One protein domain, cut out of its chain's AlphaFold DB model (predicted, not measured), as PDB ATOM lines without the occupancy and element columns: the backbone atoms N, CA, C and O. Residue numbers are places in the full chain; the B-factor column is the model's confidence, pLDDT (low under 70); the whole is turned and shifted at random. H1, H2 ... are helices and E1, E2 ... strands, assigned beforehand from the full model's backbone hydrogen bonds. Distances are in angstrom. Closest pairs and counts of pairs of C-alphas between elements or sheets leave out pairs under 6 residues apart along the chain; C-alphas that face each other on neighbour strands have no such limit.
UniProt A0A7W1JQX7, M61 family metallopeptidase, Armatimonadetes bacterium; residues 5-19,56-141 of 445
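This is residues 5 to 19 and 56 to 141 of the 445 residues of the protein "M61 family metallopeptidase" of Armatimonadetes bacterium (UniProt A0A7W1JQX7). Two small antiparallel sheets stand partly face to face, one of four strands and nearly flat, the other of three longer strands. Three short helices, H1, H2 and H3, lie at the end of the sheets where E2 and E6 end and E3 and E7 begin. The printed part has 101 residues, in chain order H1 E1 E2 H2 E3 E4 E5 E6 H3 E7, and the sheets run E1 - E2 - E7 - E4 and E3 - E6 - E5. The class is mixed, helices and strands, with under half of the residues, 46, in named elements. The whole is compact, with a radius of gyration of the C-alphas of 13.9 A and spans of 37 by 31 by 24 A.

H1 is residues 14 to 17, beginning at C-alpha 14 (217.504, 179.592, 136.903). E1 is residues 67 to 69, E2 73 to 76 and H2 78 to 81. E3, residues 93 to 98, is 16.1 A long and begins at C-alpha 93 (205.883, 165.102, 144.144). E4 is residues 106 to 109, 10.2 A; E5, 112 to 117, 15.4 A; E6, 120 to 125, 16.8 A. H3 is residues 128 to 132, and E7, 136 to 139, is 10.3 A long, ending at C-alpha 139 (194.858, 185.768, 142.098).

H1 and H2 only just touch, with 3 pairs of C-alphas within 8 A, the closest those of Phe 14 and Ala 80, 5.5 A. E1 and E2 form a hairpin, with N 68 and O 75 at 3.0 A. E2 and E7 are antiparallel, with N 74 and O 138 at 2.8 A. E7 and E4 are antiparallel, with N 108 and O 137 at 2.8 A. H2 is only just on this sheet, with 5 pairs of C-alphas within 10 A, and only grazes it. In the other sheet E3 and E6 are antiparallel, with N 95 and O 123 at 2.9 A. E5 and E6 form a hairpin, with N 122 and O 115 at 2.9 A. H3 is on that sheet at a height of 7.2 A over the sheet, over none of its strands, but only just: 2 of its 5 C-alphas fall on E6. H2 and H3 only just touch, with 3 pairs of C-alphas within 8 A, the closest those of Gly 78 and Ile 132, 4.0 A. In H3 every O i to N i+4 pair is within hydrogen-bond range; H1 and H2 are too short for such a pair. E4 and E5 are apart.

The C-alphas of Tyr 9 and Asp 102 are the farthest apart, 39.4 A. Residues 20 to 55 are not printed, and C-alphas 19 and 56 are 7.5 A apart across the cut. H2 to E3 is a long link of 11 residues. Mean pLDDT of the printed part is 89.6, with residues 58 to 62 and 64 under 70.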
ATOM      1  N   SER A   5     214.214 175.467 129.971       93.00
ATOM      2  CA  SER A   5     212.835 174.970 130.000       93.00
ATOM      3  C   SER A   5     212.449 174.311 128.678       93.00
ATOM      4  O   SER A   5     212.666 174.923 127.635       93.00
ATOM      5  N   PRO A   6     211.801 173.132 128.685       92.19
ATOM      6  CA  PRO A   6     211.105 172.623 127.507       92.19
ATOM      7  C   PRO A   6     210.196 173.699 126.893       92.19
ATOM      8  O   PRO A   6     209.560 174.441 127.641       92.19
ATOM      9  N   GLY A   7     210.205 173.801 125.561       90.19
ATOM     10  CA  GLY A   7     209.508 174.844 124.794       90.19
ATOM     11  C   GLY A   7     210.288 176.157 124.619       90.19
ATOM     12  O   GLY A   7     209.956 176.962 123.760       90.19
ATOM     13  N   ASP A   8     211.378 176.371 125.370       90.38
ATOM     14  CA  ASP A   8     212.218 177.576 125.275       90.38
ATOM     15  C   ASP A   8     213.709 177.192 125.186       90.38
ATOM     16  O   ASP A   8     214.394 176.978 126.192       90.38
ATOM     17  N   TYR A   9     214.207 177.047 123.953       90.50
ATOM     18  CA  TYR A   9     215.509 176.443 123.625       90.50
ATOM     19  C   TYR A   9     216.708 177.386 123.824       90.50
ATOM     20  O   TYR A   9     217.487 177.638 122.904       90.50
ATOM     21  N   ARG A  10     216.872 177.892 125.048       90.44
ATOM     22  CA  ARG A  10     218.013 178.714 125.476       90.44
ATOM     23  C   ARG A  10     218.398 178.437 126.921       90.44
ATOM     24  O   ARG A  10     217.588 177.991 127.734       90.44
ATOM     25  N   ILE A  11     219.647 178.729 127.265       91.69
ATOM     26  CA  ILE A  11     220.146 178.542 128.629       91.69
ATOM     27  C   ILE A  11     219.838 179.781 129.477       91.69
ATOM     28  O   ILE A  11     220.440 180.840 129.315       91.69
ATOM     29  N   VAL A  12     218.941 179.626 130.451       90.69
ATOM     30  CA  VAL A  12     218.530 180.692 131.384       90.69
ATOM     31  C   VAL A  12     219.348 180.665 132.681       90.69
ATOM     32  O   VAL A  12     219.623 181.711 133.271       90.69
ATOM     33  N   ASN A  13     219.774 179.476 133.121       92.88
ATOM     34  CA  ASN A  13     220.428 179.236 134.413       92.88
ATOM     35  C   ASN A  13     219.612 179.754 135.611       92.88
ATOM     36  O   ASN A  13     220.052 180.654 136.339       92.88
ATOM     37  N   PHE A  14     218.427 179.175 135.838       92.88
ATOM     38  CA  PHE A  14     217.504 179.592 136.903       92.88
ATOM     39  C   PHE A  14     218.151 179.625 138.296       92.88
ATOM     40  O   PHE A  14     217.814 180.482 139.116       92.88
ATOM     41  N   GLY A  15     219.147 178.769 138.548       93.06
ATOM     42  CA  GLY A  15     219.876 178.734 139.814       93.06
ATOM     43  C   GLY A  15     220.587 180.042 140.184       93.06
ATOM     44  O   GLY A  15     220.653 180.380 141.366       93.06
ATOM     45  N   ARG A  16     221.004 180.857 139.200       91.75
ATOM     46  CA  ARG A  16     221.644 182.172 139.441       91.75
ATOM     47  C   ARG A  16     220.744 183.157 140.186       91.75
ATOM     48  O   ARG A  16     221.235 184.116 140.787       91.75
ATOM     49  N   ARG A  17     219.427 182.962 140.105       89.25
ATOM     50  CA  ARG A  17     218.430 183.881 140.666       89.25
ATOM     51  C   ARG A  17     218.162 183.612 142.136       89.25
ATOM     52  O   ARG A  17     217.747 184.529 142.843       89.25
ATOM     53  N   LEU A  18     218.416 182.388 142.597       92.81
ATOM     54  CA  LEU A  18     218.110 181.993 143.961       92.81
ATOM     55  C   LEU A  18     218.898 182.840 144.965       92.81
ATOM     56  O   LEU A  18     220.093 183.102 144.808       92.81
ATOM     57  N   LYS A  19     218.215 183.269 146.023       92.81
ATOM     58  CA  LYS A  19     218.798 183.949 147.182       92.81
ATOM     59  C   LYS A  19     218.555 183.115 148.429       92.81
ATOM     60  O   LYS A  19     217.603 182.344 148.486       92.81
ATOM     61  N   PRO A  56     213.546 185.788 143.671       88.44
ATOM     62  CA  PRO A  56     213.128 187.168 143.465       88.44
ATOM     63  C   PRO A  56     212.089 187.265 142.343       88.44
ATOM     64  O   PRO A  56     212.290 186.708 141.264       88.44
ATOM     65  N   ALA A  57     211.009 188.010 142.577       79.81
ATOM     66  CA  ALA A  57     210.147 188.481 141.498       79.81
ATOM     67  C   ALA A  57     210.877 189.601 140.742       79.81
ATOM     68  O   ALA A  57     211.510 190.442 141.384       79.81
ATOM     69  N   GLY A  58     210.802 189.643 139.408       64.44
ATOM     70  CA  GLY A  58     211.355 190.795 138.685       64.44
ATOM     71  C   GLY A  58     211.897 190.581 137.282       64.44
ATOM     72  O   GLY A  58     212.484 191.520 136.758       64.44
ATOM     73  N   ASP A  59     211.711 189.419 136.661       57.94
ATOM     74  CA  ASP A  59     212.010 189.288 135.237       57.94
ATOM     75  C   ASP A  59     210.696 189.174 134.460       57.94
ATOM     76  O   ASP A  59     210.047 188.131 134.550       57.94
ATOM     77  N   PRO A  60     210.250 190.227 133.749       53.78
ATOM     78  CA  PRO A  60     209.106 190.153 132.851       53.78
ATOM     79  C   PRO A  60     209.539 189.496 131.535       53.78
ATOM     80  O   PRO A  60     209.241 190.015 130.455       53.78
ATOM     81  N   GLY A  61     210.288 188.391 131.622       62.28
ATOM     82  CA  GLY A  61     210.606 187.579 130.461       62.28
ATOM     83  C   GLY A  61     209.317 187.248 129.718       62.28
ATOM     84  O   GLY A  61     208.217 187.239 130.275       62.28
ATOM     85  N   ILE A  62     209.407 187.026 128.418       64.19
ATOM     86  CA  ILE A  62     208.193 186.799 127.630       64.19
ATOM     87  C   ILE A  62     207.701 185.350 127.818       64.19
ATOM     88  O   ILE A  62     206.496 185.105 127.725       64.19
ATOM     89  N   PHE A  63     208.608 184.435 128.196       71.12
ATOM     90  CA  PHE A  63     208.408 182.984 128.229       71.12
ATOM     91  C   PHE A  63     208.811 182.356 129.580       71.12
ATOM     92  O   PHE A  63     208.141 182.579 130.594       71.12
ATOM     93  N   SER A  64     209.876 181.546 129.591       67.56
ATOM     94  CA  SER A  64     210.237 180.624 130.671       67.56
ATOM     95  C   SER A  64     210.906 181.283 131.886       67.56
ATOM     96  O   SER A  64     211.066 180.650 132.931       67.56
ATOM     97  N   GLU A  65     211.267 182.564 131.817       70.06
ATOM     98  CA  GLU A  65     211.931 183.278 132.920       70.06
ATOM     99  C   GLU A  65     210.990 183.722 134.045       70.06
ATOM    100  O   GLU A  65     211.426 184.337 135.024       70.06
ATOM    101  N   ASN A  66     209.701 183.430 133.903       77.56
ATOM    102  CA  ASN A  66     208.656 184.110 134.642       77.56
ATOM    103  C   ASN A  66     208.373 183.513 136.027       77.56
ATOM    104  O   ASN A  66     207.753 182.462 136.179       77.56
ATOM    105  N   LEU A  67     208.706 184.298 137.050       89.94
ATOM    106  CA  LEU A  67     207.955 184.365 138.300       89.94
ATOM    107  C   LEU A  67     207.370 185.777 138.396       89.94
ATOM    108  O   LEU A  67     208.083 186.732 138.720       89.94
ATOM    109  N   ARG A  68     206.075 185.919 138.103       88.75
ATOM    110  CA  ARG A  68     205.372 187.202 138.232       88.75
ATOM    111  C   ARG A  68     204.664 187.225 139.569       88.75
ATOM    112  O   ARG A  68     203.818 186.379 139.809       88.75
ATOM    113  N   VAL A  69     204.981 188.198 140.415       88.88
ATOM    114  CA  VAL A  69     204.287 188.437 141.685       88.88
ATOM    115  C   VAL A  69     203.861 189.894 141.711       88.88
ATOM    116  O   VAL A  69     204.697 190.790 141.639       88.88
ATOM    117  N   THR A  70     202.558 190.125 141.786       86.06
ATOM    118  CA  THR A  70     201.946 191.452 141.905       86.06
ATOM    119  C   THR A  70     200.969 191.455 143.076       86.06
ATOM    120  O   THR A  70     200.703 190.415 143.677       86.06
ATOM    121  N   GLU A  71     200.384 192.609 143.386       83.19
ATOM    122  CA  GLU A  71     199.325 192.698 144.398       83.19
ATOM    123  C   GLU A  71     198.059 191.907 144.024       83.19
ATOM    124  O   GLU A  71     197.310 191.495 144.906       83.19
ATOM    125  N   GLN A  72     197.801 191.704 142.727       84.44
ATOM    126  CA  GLN A  72     196.548 191.116 142.236       84.44
ATOM    127  C   GLN A  72     196.673 189.632 141.895       84.44
ATOM    128  O   GLN A  72     195.684 188.894 141.940       84.44
ATOM    129  N   GLU A  73     197.878 189.199 141.537       89.75
ATOM    130  CA  GLU A  73     198.119 187.867 141.003       89.75
ATOM    131  C   GLU A  73     199.579 187.428 141.119       89.75
ATOM    132  O   GLU A  73     200.509 188.243 141.162       89.75
ATOM    133  N   VAL A  74     199.758 186.110 141.085       91.44
ATOM    134  CA  VAL A  74     201.031 185.426 140.937       91.44
ATOM    135  C   VAL A  74     200.943 184.428 139.791       91.44
ATOM    136  O   VAL A  74     199.989 183.658 139.706       91.44
ATOM    137  N   PHE A  75     201.962 184.419 138.939       93.06
ATOM    138  CA  PHE A  75     202.200 183.380 137.947       93.06
ATOM    139  C   PHE A  75     203.540 182.711 138.234       93.06
ATOM    140  O   PHE A  75     204.563 183.389 138.371       93.06
ATOM    141  N   VAL A  76     203.522 181.385 138.308       93.81
ATOM    142  CA  VAL A  76     204.689 180.540 138.537       93.81
ATOM    143  C   VAL A  76     204.920 179.687 137.303       93.81
ATOM    144  O   VAL A  76     204.114 178.809 136.992       93.81
ATOM    145  N   HIS A  77     206.054 179.907 136.646       93.56
ATOM    146  CA  HIS A  77     206.618 178.950 135.712       93.56
ATOM    147  C   HIS A  77     207.504 177.947 136.470       93.56
ATOM    148  O   HIS A  77     208.412 178.345 137.204       93.56
ATOM    149  N   GLY A  78     207.238 176.648 136.320       95.06
ATOM    150  CA  GLY A  78     207.835 175.599 137.150       95.06
ATOM    151  C   GLY A  78     209.371 175.589 137.177       95.06
ATOM    152  O   GLY A  78     209.934 175.688 138.268       95.06
ATOM    153  N   PRO A  79     210.074 175.557 136.026       94.00
ATOM    154  CA  PRO A  79     211.539 175.569 135.964       94.00
ATOM    155  C   PRO A  79     212.201 176.759 136.668       94.00
ATOM    156  O   PRO A  79     213.312 176.632 137.185       94.00
ATOM    157  N   ALA A  80     211.510 177.902 136.741       92.44
ATOM    158  CA  ALA A  80     212.011 179.100 137.408       92.44
ATOM    159  C   ALA A  80     211.955 179.013 138.944       92.44
ATOM    160  O   ALA A  80     212.626 179.796 139.620       92.44
ATOM    161  N   VAL A  81     211.177 178.075 139.502       94.31
ATOM    162  CA  VAL A  81     210.899 177.998 140.945       94.31
ATOM    163  C   VAL A  81     211.255 176.649 141.558       94.31
ATOM    164  O   VAL A  81     211.783 176.626 142.668       94.31
ATOM    165  N   PHE A  82     210.999 175.532 140.882       95.69
ATOM    166  CA  PHE A  82     211.129 174.196 141.462       95.69
ATOM    167  C   PHE A  82     212.479 173.558 141.120       95.69
ATOM    168  O   PHE A  82     212.780 173.278 139.960       95.69
ATOM    169  N   GLY A  83     213.298 173.295 142.141       94.50
ATOM    170  CA  GLY A  83     214.471 172.428 142.025       94.50
ATOM    171  C   GLY A  83     214.104 170.947 142.114       94.50
ATOM    172  O   GLY A  83     213.003 170.603 142.528       94.50
ATOM    173  N   TYR A  84     215.048 170.081 141.756       93.62
ATOM    174  CA  TYR A  84     214.944 168.632 141.921       93.62
ATOM    175  C   TYR A  84     216.180 168.089 142.625       93.62
ATOM    176  O   TYR A  84     217.263 168.683 142.544       93.62
ATOM    177  N   PHE A  85     216.010 166.947 143.287       90.38
ATOM    178  CA  PHE A  85     217.122 166.130 143.748       90.38
ATOM    179  C   PHE A  85     217.580 165.232 142.600       90.38
ATOM    180  O   PHE A  85     216.764 164.605 141.922       90.38
ATOM    181  N   VAL A  86     218.891 165.210 142.360       87.62
ATOM    182  CA  VAL A  86     219.504 164.363 141.328       87.62
ATOM    183  C   VAL A  86     219.115 162.905 141.595       87.62
ATOM    184  O   VAL A  86     219.087 162.496 142.747       87.62
ATOM    185  N   ASP A  87     218.770 162.164 140.542       88.44
ATOM    186  CA  ASP A  87     218.303 160.765 140.574       88.44
ATOM    187  C   ASP A  87     216.904 160.508 141.177       88.44
ATOM    188  O   ASP A  87     216.410 159.385 141.098       88.44
ATOM    189  N   HIS A  88     216.205 161.537 141.672       91.00
ATOM    190  CA  HIS A  88     214.843 161.421 142.229       91.00
ATOM    191  C   HIS A  88     213.754 162.012 141.313       91.00
ATOM    192  O   HIS A  88     212.634 162.283 141.742       91.00
ATOM    193  N   THR A  89     214.047 162.226 140.027       92.12
ATOM    194  CA  THR A  89     213.109 162.880 139.095       92.12
ATOM    195  C   THR A  89     211.876 162.038 138.763       92.12
ATOM    196  O   THR A  89     210.871 162.599 138.345       92.12
ATOM    197  N   LEU A  90     211.928 160.717 138.967       93.94
ATOM    198  CA  LEU A  90     210.823 159.789 138.692       93.94
ATOM    199  C   LEU A  90     209.885 159.570 139.890       93.94
ATOM    200  O   LEU A  90     208.904 158.837 139.772       93.94
ATOM    201  N   GLU A  91     210.201 160.140 141.052       95.69
ATOM    202  CA  GLU A  91     209.370 160.008 142.248       95.69
ATOM    203  C   GLU A  91     208.161 160.946 142.191       95.69
ATOM    204  O   GLU A  91     208.208 162.017 141.587       95.69
ATOM    205  N   SER A  92     207.067 160.582 142.863       96.88
ATOM    206  CA  SER A  92     205.898 161.457 142.965       96.88
ATOM    207  C   SER A  92     206.184 162.671 143.846       96.88
ATOM    208  O   SER A  92     206.751 162.529 144.929       96.88
ATOM    209  N   HIS A  93     205.697 163.838 143.439       97.19
ATOM    210  CA  HIS A  93     205.883 165.102 144.144       97.19
ATOM    211  C   HIS A  93     204.556 165.660 144.675       97.19
ATOM    212  O   HIS A  93     203.495 165.497 144.064       97.19
ATOM    213  N   GLU A  94     204.627 166.397 145.786       97.06
ATOM    214  CA  GLU A  94     203.522 167.208 146.301       97.06
ATOM    215  C   GLU A  94     203.870 168.693 146.238       97.06
ATOM    216  O   GLU A  94     204.851 169.144 146.829       97.06
ATOM    217  N   LEU A  95     203.025 169.470 145.561       97.56
ATOM    218  CA  LEU A  95     203.123 170.924 145.530       97.56
ATOM    219  C   LEU A  95     202.133 171.508 146.533       97.56
ATOM    220  O   LEU A  95     200.923 171.482 146.322       97.56
ATOM    221  N   SER A  96     202.652 172.059 147.625       96.75
ATOM    222  CA  SER A  96     201.854 172.728 148.647       96.75
ATOM    223  C   SER A  96     201.972 174.244 148.517       96.75
ATOM    224  O   SER A  96     203.016 174.813 148.822       96.75
ATOM    225  N   VAL A  97     200.877 174.906 148.159       95.00
ATOM    226  CA  VAL A  97     200.796 176.365 148.031       95.00
ATOM    227  C   VAL A  97     200.105 176.921 149.269       95.00
ATOM    228  O   VAL A  97     198.938 176.617 149.522       95.00
ATOM    229  N   ALA A  98     200.835 177.710 150.056       92.50
ATOM    230  CA  ALA A  98     200.316 178.397 151.233       92.50
ATOM    231  C   ALA A  98     200.046 179.870 150.903       92.50
ATOM    232  O   ALA A  98     200.918 180.567 150.388       92.50
ATOM    233  N   LEU A  99     198.837 180.329 151.205       85.88
ATOM    234  CA  LEU A  99     198.417 181.720 151.085       85.88
ATOM    235  C   LEU A  99     198.641 182.438 152.416       85.88
ATOM    236  O   LEU A  99     198.568 181.824 153.485       85.88
ATOM    237  N   HIS A 100     198.862 183.750 152.362       82.06
ATOM    238  CA  HIS A 100     198.826 184.556 153.579       82.06
ATOM    239  C   HIS A 100     197.426 184.446 154.226       82.06
ATOM    240  O   HIS A 100     196.443 184.414 153.483       82.06
ATOM    241  N   PRO A 101     197.289 184.406 155.566       74.38
ATOM    242  CA  PRO A 101     195.998 184.186 156.234       74.38
ATOM    243  C   PRO A 101     194.847 185.097 155.772       74.38
ATOM    244  O   PRO A 101     193.704 184.654 155.700       74.38
ATOM    245  N   ASP A 102     195.156 186.341 155.401       76.94
ATOM    246  CA  ASP A 102     194.174 187.336 154.944       76.94
ATOM    247  C   ASP A 102     193.937 187.331 153.422       76.94
ATOM    248  O   ASP A 102     193.071 188.048 152.915       76.94
ATOM    249  N   GLN A 103     194.698 186.535 152.665       79.06
ATOM    250  CA  GLN A 103     194.568 186.449 151.214       79.06
ATOM    251  C   GLN A 103     193.476 185.459 150.816       79.06
ATOM    252  O   GLN A 103     193.523 184.268 151.120       79.06
ATOM    253  N   LYS A 104     192.514 185.953 150.037       80.31
ATOM    254  CA  LYS A 104     191.587 185.122 149.266       80.31
ATOM    255  C   LYS A 104     192.034 185.137 147.810       80.31
ATOM    256  O   LYS A 104     191.986 186.182 147.167       80.31
ATOM    257  N   ALA A 105     192.462 183.986 147.308       86.94
ATOM    258  CA  ALA A 105     192.890 183.819 145.927       86.94
ATOM    259  C   ALA A 105     192.311 182.528 145.346       86.94
ATOM    260  O   ALA A 105     192.260 181.497 146.021       86.94
ATOM    261  N   THR A 106     191.904 182.592 144.083       90.62
ATOM    262  CA  THR A 106     191.697 181.403 143.256       90.62
ATOM    263  C   THR A 106     193.066 180.911 142.810       90.62
ATOM    264  O   THR A 106     193.914 181.733 142.471       90.62
ATOM    265  N   ILE A 107     193.287 179.596 142.818       94.00
ATOM    266  CA  ILE A 107     194.526 178.962 142.356       94.00
ATOM    267  C   ILE A 107     194.176 178.013 141.216       94.00
ATOM    268  O   ILE A 107     193.312 177.152 141.366       94.00
ATOM    269  N   GLU A 108     194.863 178.166 140.094       95.31
ATOM    270  CA  GLU A 108     194.693 177.370 138.888       95.31
ATOM    271  C   GLU A 108     196.010 176.686 138.530       95.31
ATOM    272  O   GLU A 108     197.054 177.327 138.429       95.31
ATOM    273  N   CYS A 109     195.941 175.369 138.358       95.81
ATOM    274  CA  CYS A 109     197.048 174.504 137.978       95.81
ATOM    275  C   CYS A 109     196.472 173.248 137.302       95.81
ATOM    276  O   CYS A 109     195.372 172.792 137.646       95.81
ATOM    277  N   SER A 110     197.188 172.696 136.325       96.06
ATOM    278  CA  SER A 110     196.786 171.467 135.630       96.06
ATOM    279  C   SER A 110     196.987 170.208 136.485       96.06
ATOM    280  O   SER A 110     196.282 169.222 136.266       96.06
ATOM    281  N   LEU A 111     197.860 170.256 137.501       97.31
ATOM    282  CA  LEU A 111     198.094 169.149 138.433       97.31
ATOM    283  C   LEU A 111     196.827 168.725 139.186       97.31
ATOM    284  O   LEU A 111     195.918 169.515 139.461       97.31
ATOM    285  N   ALA A 112     196.792 167.454 139.589       95.94
ATOM    286  CA  ALA A 112     195.690 166.913 140.370       95.94
ATOM    287  C   ALA A 112     195.695 167.502 141.788       95.94
ATOM    288  O   ALA A 112     196.649 167.318 142.547       95.94
ATOM    289  N   GLN A 113     194.612 168.187 142.159       96.00
ATOM    290  CA  GLN A 113     194.422 168.705 143.512       96.00
ATOM    291  C   GLN A 113     194.194 167.545 144.490       96.00
ATOM    292  O   GLN A 113     193.231 166.789 144.360       96.00
ATOM    293  N   LYS A 114     195.068 167.434 145.492       96.69
ATOM    294  CA  LYS A 114     195.008 166.439 146.569       96.69
ATOM    295  C   LYS A 114     194.118 166.904 147.719       96.69
ATOM    296  O   LYS A 114     193.311 166.131 148.226       96.69
ATOM    297  N   SER A 115     194.261 168.158 148.146       95.69
ATOM    298  CA  SER A 115     193.476 168.713 149.256       95.69
ATOM    299  C   SER A 115     193.448 170.238 149.240       95.69
ATOM    300  O   SER A 115     194.356 170.880 148.715       95.69
ATOM    301  N   GLN A 116     192.439 170.815 149.888       92.81
ATOM    302  CA  GLN A 116     192.331 172.251 150.120       92.81
ATOM    303  C   GLN A 116     191.825 172.510 151.540       92.81
ATOM    304  O   GLN A 116     190.832 171.927 151.971       92.81
ATOM    305  N   SER A 117     192.515 173.391 152.255       90.44
ATOM    306  CA  SER A 117     192.147 173.895 153.579       90.44
ATOM    307  C   SER A 117     192.248 175.426 153.584       90.44
ATOM    308  O   SER A 117     192.810 176.000 152.646       90.44
ATOM    309  N   PRO A 118     191.731 176.129 154.609       87.31
ATOM    310  CA  PRO A 118     191.910 177.575 154.709       87.31
ATOM    311  C   PRO A 118     193.390 177.959 154.564       87.31
ATOM    312  O   PRO A 118     194.243 177.431 155.273       87.31
ATOM    313  N   GLY A 119     193.689 178.820 153.590       86.44
ATOM    314  CA  GLY A 119     195.043 179.299 153.313       86.44
ATOM    315  C   GLY A 119     196.017 178.276 152.714       86.44
ATOM    316  O   GLY A 119     197.203 178.578 152.638       86.44
ATOM    317  N   ARG A 120     195.586 177.075 152.294       92.62
ATOM    318  CA  ARG A 120     196.500 176.073 151.716       92.62
ATOM    319  C   ARG A 120     195.833 175.175 150.677       92.62
ATOM    320  O   ARG A 120     194.776 174.602 150.929       92.62
ATOM    321  N   VAL A 121     196.497 174.987 149.539       95.00
ATOM    322  CA  VAL A 121     196.112 174.020 148.498       95.00
ATOM    323  C   VAL A 121     197.284 173.085 148.235       95.00
ATOM    324  O   VAL A 121     198.429 173.528 148.180       95.00
ATOM    325  N   VAL A 122     197.009 171.789 148.106       97.44
ATOM    326  CA  VAL A 122     198.019 170.767 147.820       97.44
ATOM    327  C   VAL A 122     197.671 170.075 146.512       97.44
ATOM    328  O   VAL A 122     196.549 169.595 146.347       97.44
ATOM    329  N   PHE A 123     198.643 169.999 145.609       98.00
ATOM    330  CA  PHE A 123     198.586 169.277 144.344       98.00
ATOM    331  C   PHE A 123     199.560 168.100 144.350       98.00
ATOM    332  O   PHE A 123     200.489 168.054 145.156       98.00
ATOM    333  N   THR A 124     199.356 167.164 143.429       98.19
ATOM    334  CA  THR A 124     200.231 166.004 143.208       98.19
ATOM    335  C   THR A 124     200.714 165.974 141.767       98.19
ATOM    336  O   THR A 124     199.933 166.229 140.848       98.19
ATOM    337  N   ALA A 125     201.989 165.641 141.587       97.56
ATOM    338  CA  ALA A 125     202.611 165.369 140.298       97.56
ATOM    339  C   ALA A 125     203.237 163.963 140.328       97.56
ATOM    340  O   ALA A 125     203.819 163.588 141.348       97.56
ATOM    341  N   PRO A 126     203.102 163.158 139.261       96.44
ATOM    342  CA  PRO A 126     203.640 161.797 139.232       96.44
ATOM    343  C   PRO A 126     205.172 161.747 139.187       96.44
ATOM    344  O   PRO A 126     205.743 160.772 139.657       96.44
ATOM    345  N   ASP A 127     205.810 162.787 138.651       96.06
ATOM    346  CA  ASP A 127     207.254 162.931 138.482       96.06
ATOM    347  C   ASP A 127     207.640 164.425 138.454       96.06
ATOM    348  O   ASP A 127     206.776 165.314 138.488       96.06
ATOM    349  N   TYR A 128     208.944 164.706 138.427       96.62
ATOM    350  CA  TYR A 128     209.470 166.070 138.369       96.62
ATOM    351  C   TYR A 128     209.115 166.779 137.055       96.62
ATOM    352  O   TYR A 128     208.763 167.959 137.081       96.62
ATOM    353  N   ASP A 129     209.150 166.064 135.927       95.06
ATOM    354  CA  ASP A 129     208.802 166.611 134.611       95.06
ATOM    355  C   ASP A 129     207.372 167.173 134.632       95.06
ATOM    356  O   ASP A 129     207.138 168.306 134.212       95.06
ATOM    357  N   SER A 130     206.423 166.429 135.207       95.94
ATOM    358  CA  SER A 130     205.031 166.858 135.370       95.94
ATOM    359  C   SER A 130     204.883 168.020 136.351       95.94
ATOM    360  O   SER A 130     204.032 168.883 136.143       95.94
ATOM    361  N   LEU A 131     205.683 168.056 137.426       97.44
ATOM    362  CA  LEU A 131     205.659 169.154 138.398       97.44
ATOM    363  C   LEU A 131     206.051 170.480 137.741       97.44
ATOM    364  O   LEU A 131     205.389 171.495 137.961       97.44
ATOM    365  N   ILE A 132     207.137 170.489 136.967       95.75
ATOM    366  CA  ILE A 132     207.631 171.731 136.369       95.75
ATOM    367  C   ILE A 132     206.860 172.135 135.114       95.75
ATOM    368  O   ILE A 132     206.768 173.322 134.815       95.75
ATOM    369  N   ASP A 133     206.265 171.174 134.412       96.25
ATOM    370  CA  ASP A 133     205.450 171.416 133.221       96.25
ATOM    371  C   ASP A 133     204.014 171.860 133.546       96.25
ATOM    372  O   ASP A 133     203.161 171.913 132.668       96.25
ATOM    373  N   ALA A 134     203.707 172.174 134.803       97.00
ATOM    374  CA  ALA A 134     202.391 172.637 135.219       97.00
ATOM    375  C   ALA A 134     202.473 174.041 135.831       97.00
ATOM    376  O   ALA A 134     202.627 174.182 137.051       97.00
ATOM    377  N   PRO A 135     202.352 175.107 135.015       95.75
ATOM    378  CA  PRO A 135     202.309 176.460 135.536       95.75
ATOM    379  C   PRO A 135     201.168 176.647 136.532       95.75
ATOM    380  O   PRO A 135     200.102 176.028 136.428       95.75
ATOM    381  N   LEU A 136     201.388 177.553 137.477       95.75
ATOM    382  CA  LEU A 136     200.394 177.932 138.469       95.75
ATOM    383  C   LEU A 136     200.062 179.411 138.322       95.75
ATOM    384  O   LEU A 136     200.951 180.259 138.330       95.75
ATOM    385  N   VAL A 137     198.772 179.720 138.229       94.88
ATOM    386  CA  VAL A 137     198.252 181.087 138.328       94.88
ATOM    387  C   VAL A 137     197.448 181.180 139.614       94.88
ATOM    388  O   VAL A 137     196.594 180.336 139.873       94.88
ATOM    389  N   MET A 138     197.672 182.214 140.413       92.94
ATOM    390  CA  MET A 138     196.799 182.535 141.533       92.94
ATOM    391  C   MET A 138     196.473 184.018 141.581       92.94
ATOM    392  O   MET A 138     197.314 184.845 141.254       92.94
ATOM    393  N   GLY A 139     195.265 184.371 141.999       91.62
ATOM    394  CA  GLY A 139     194.858 185.768 142.098       91.62
ATOM    395  C   GLY A 139     193.427 185.933 142.585       91.62
ATOM    396  O   GLY A 139     192.638 184.985 142.584       91.62
ATOM    397  N   SER A 140     193.085 187.144 143.010       87.12
ATOM    398  CA  SER A 140     191.735 187.474 143.489       87.12
ATOM    399  C   SER A 140     190.739 187.724 142.350       87.12
ATOM    400  O   SER A 140     189.538 187.562 142.547       87.12
ATOM    401  N   ASN A 141     191.236 188.067 141.157       86.00
ATOM    402  CA  ASN A 141     190.429 188.498 140.010       86.00
ATOM    403  C   ASN A 141     190.559 187.578 138.782       86.00
ATOM    404  O   ASN A 141     190.285 188.010 137.661       86.00
TER     405      ASN A 141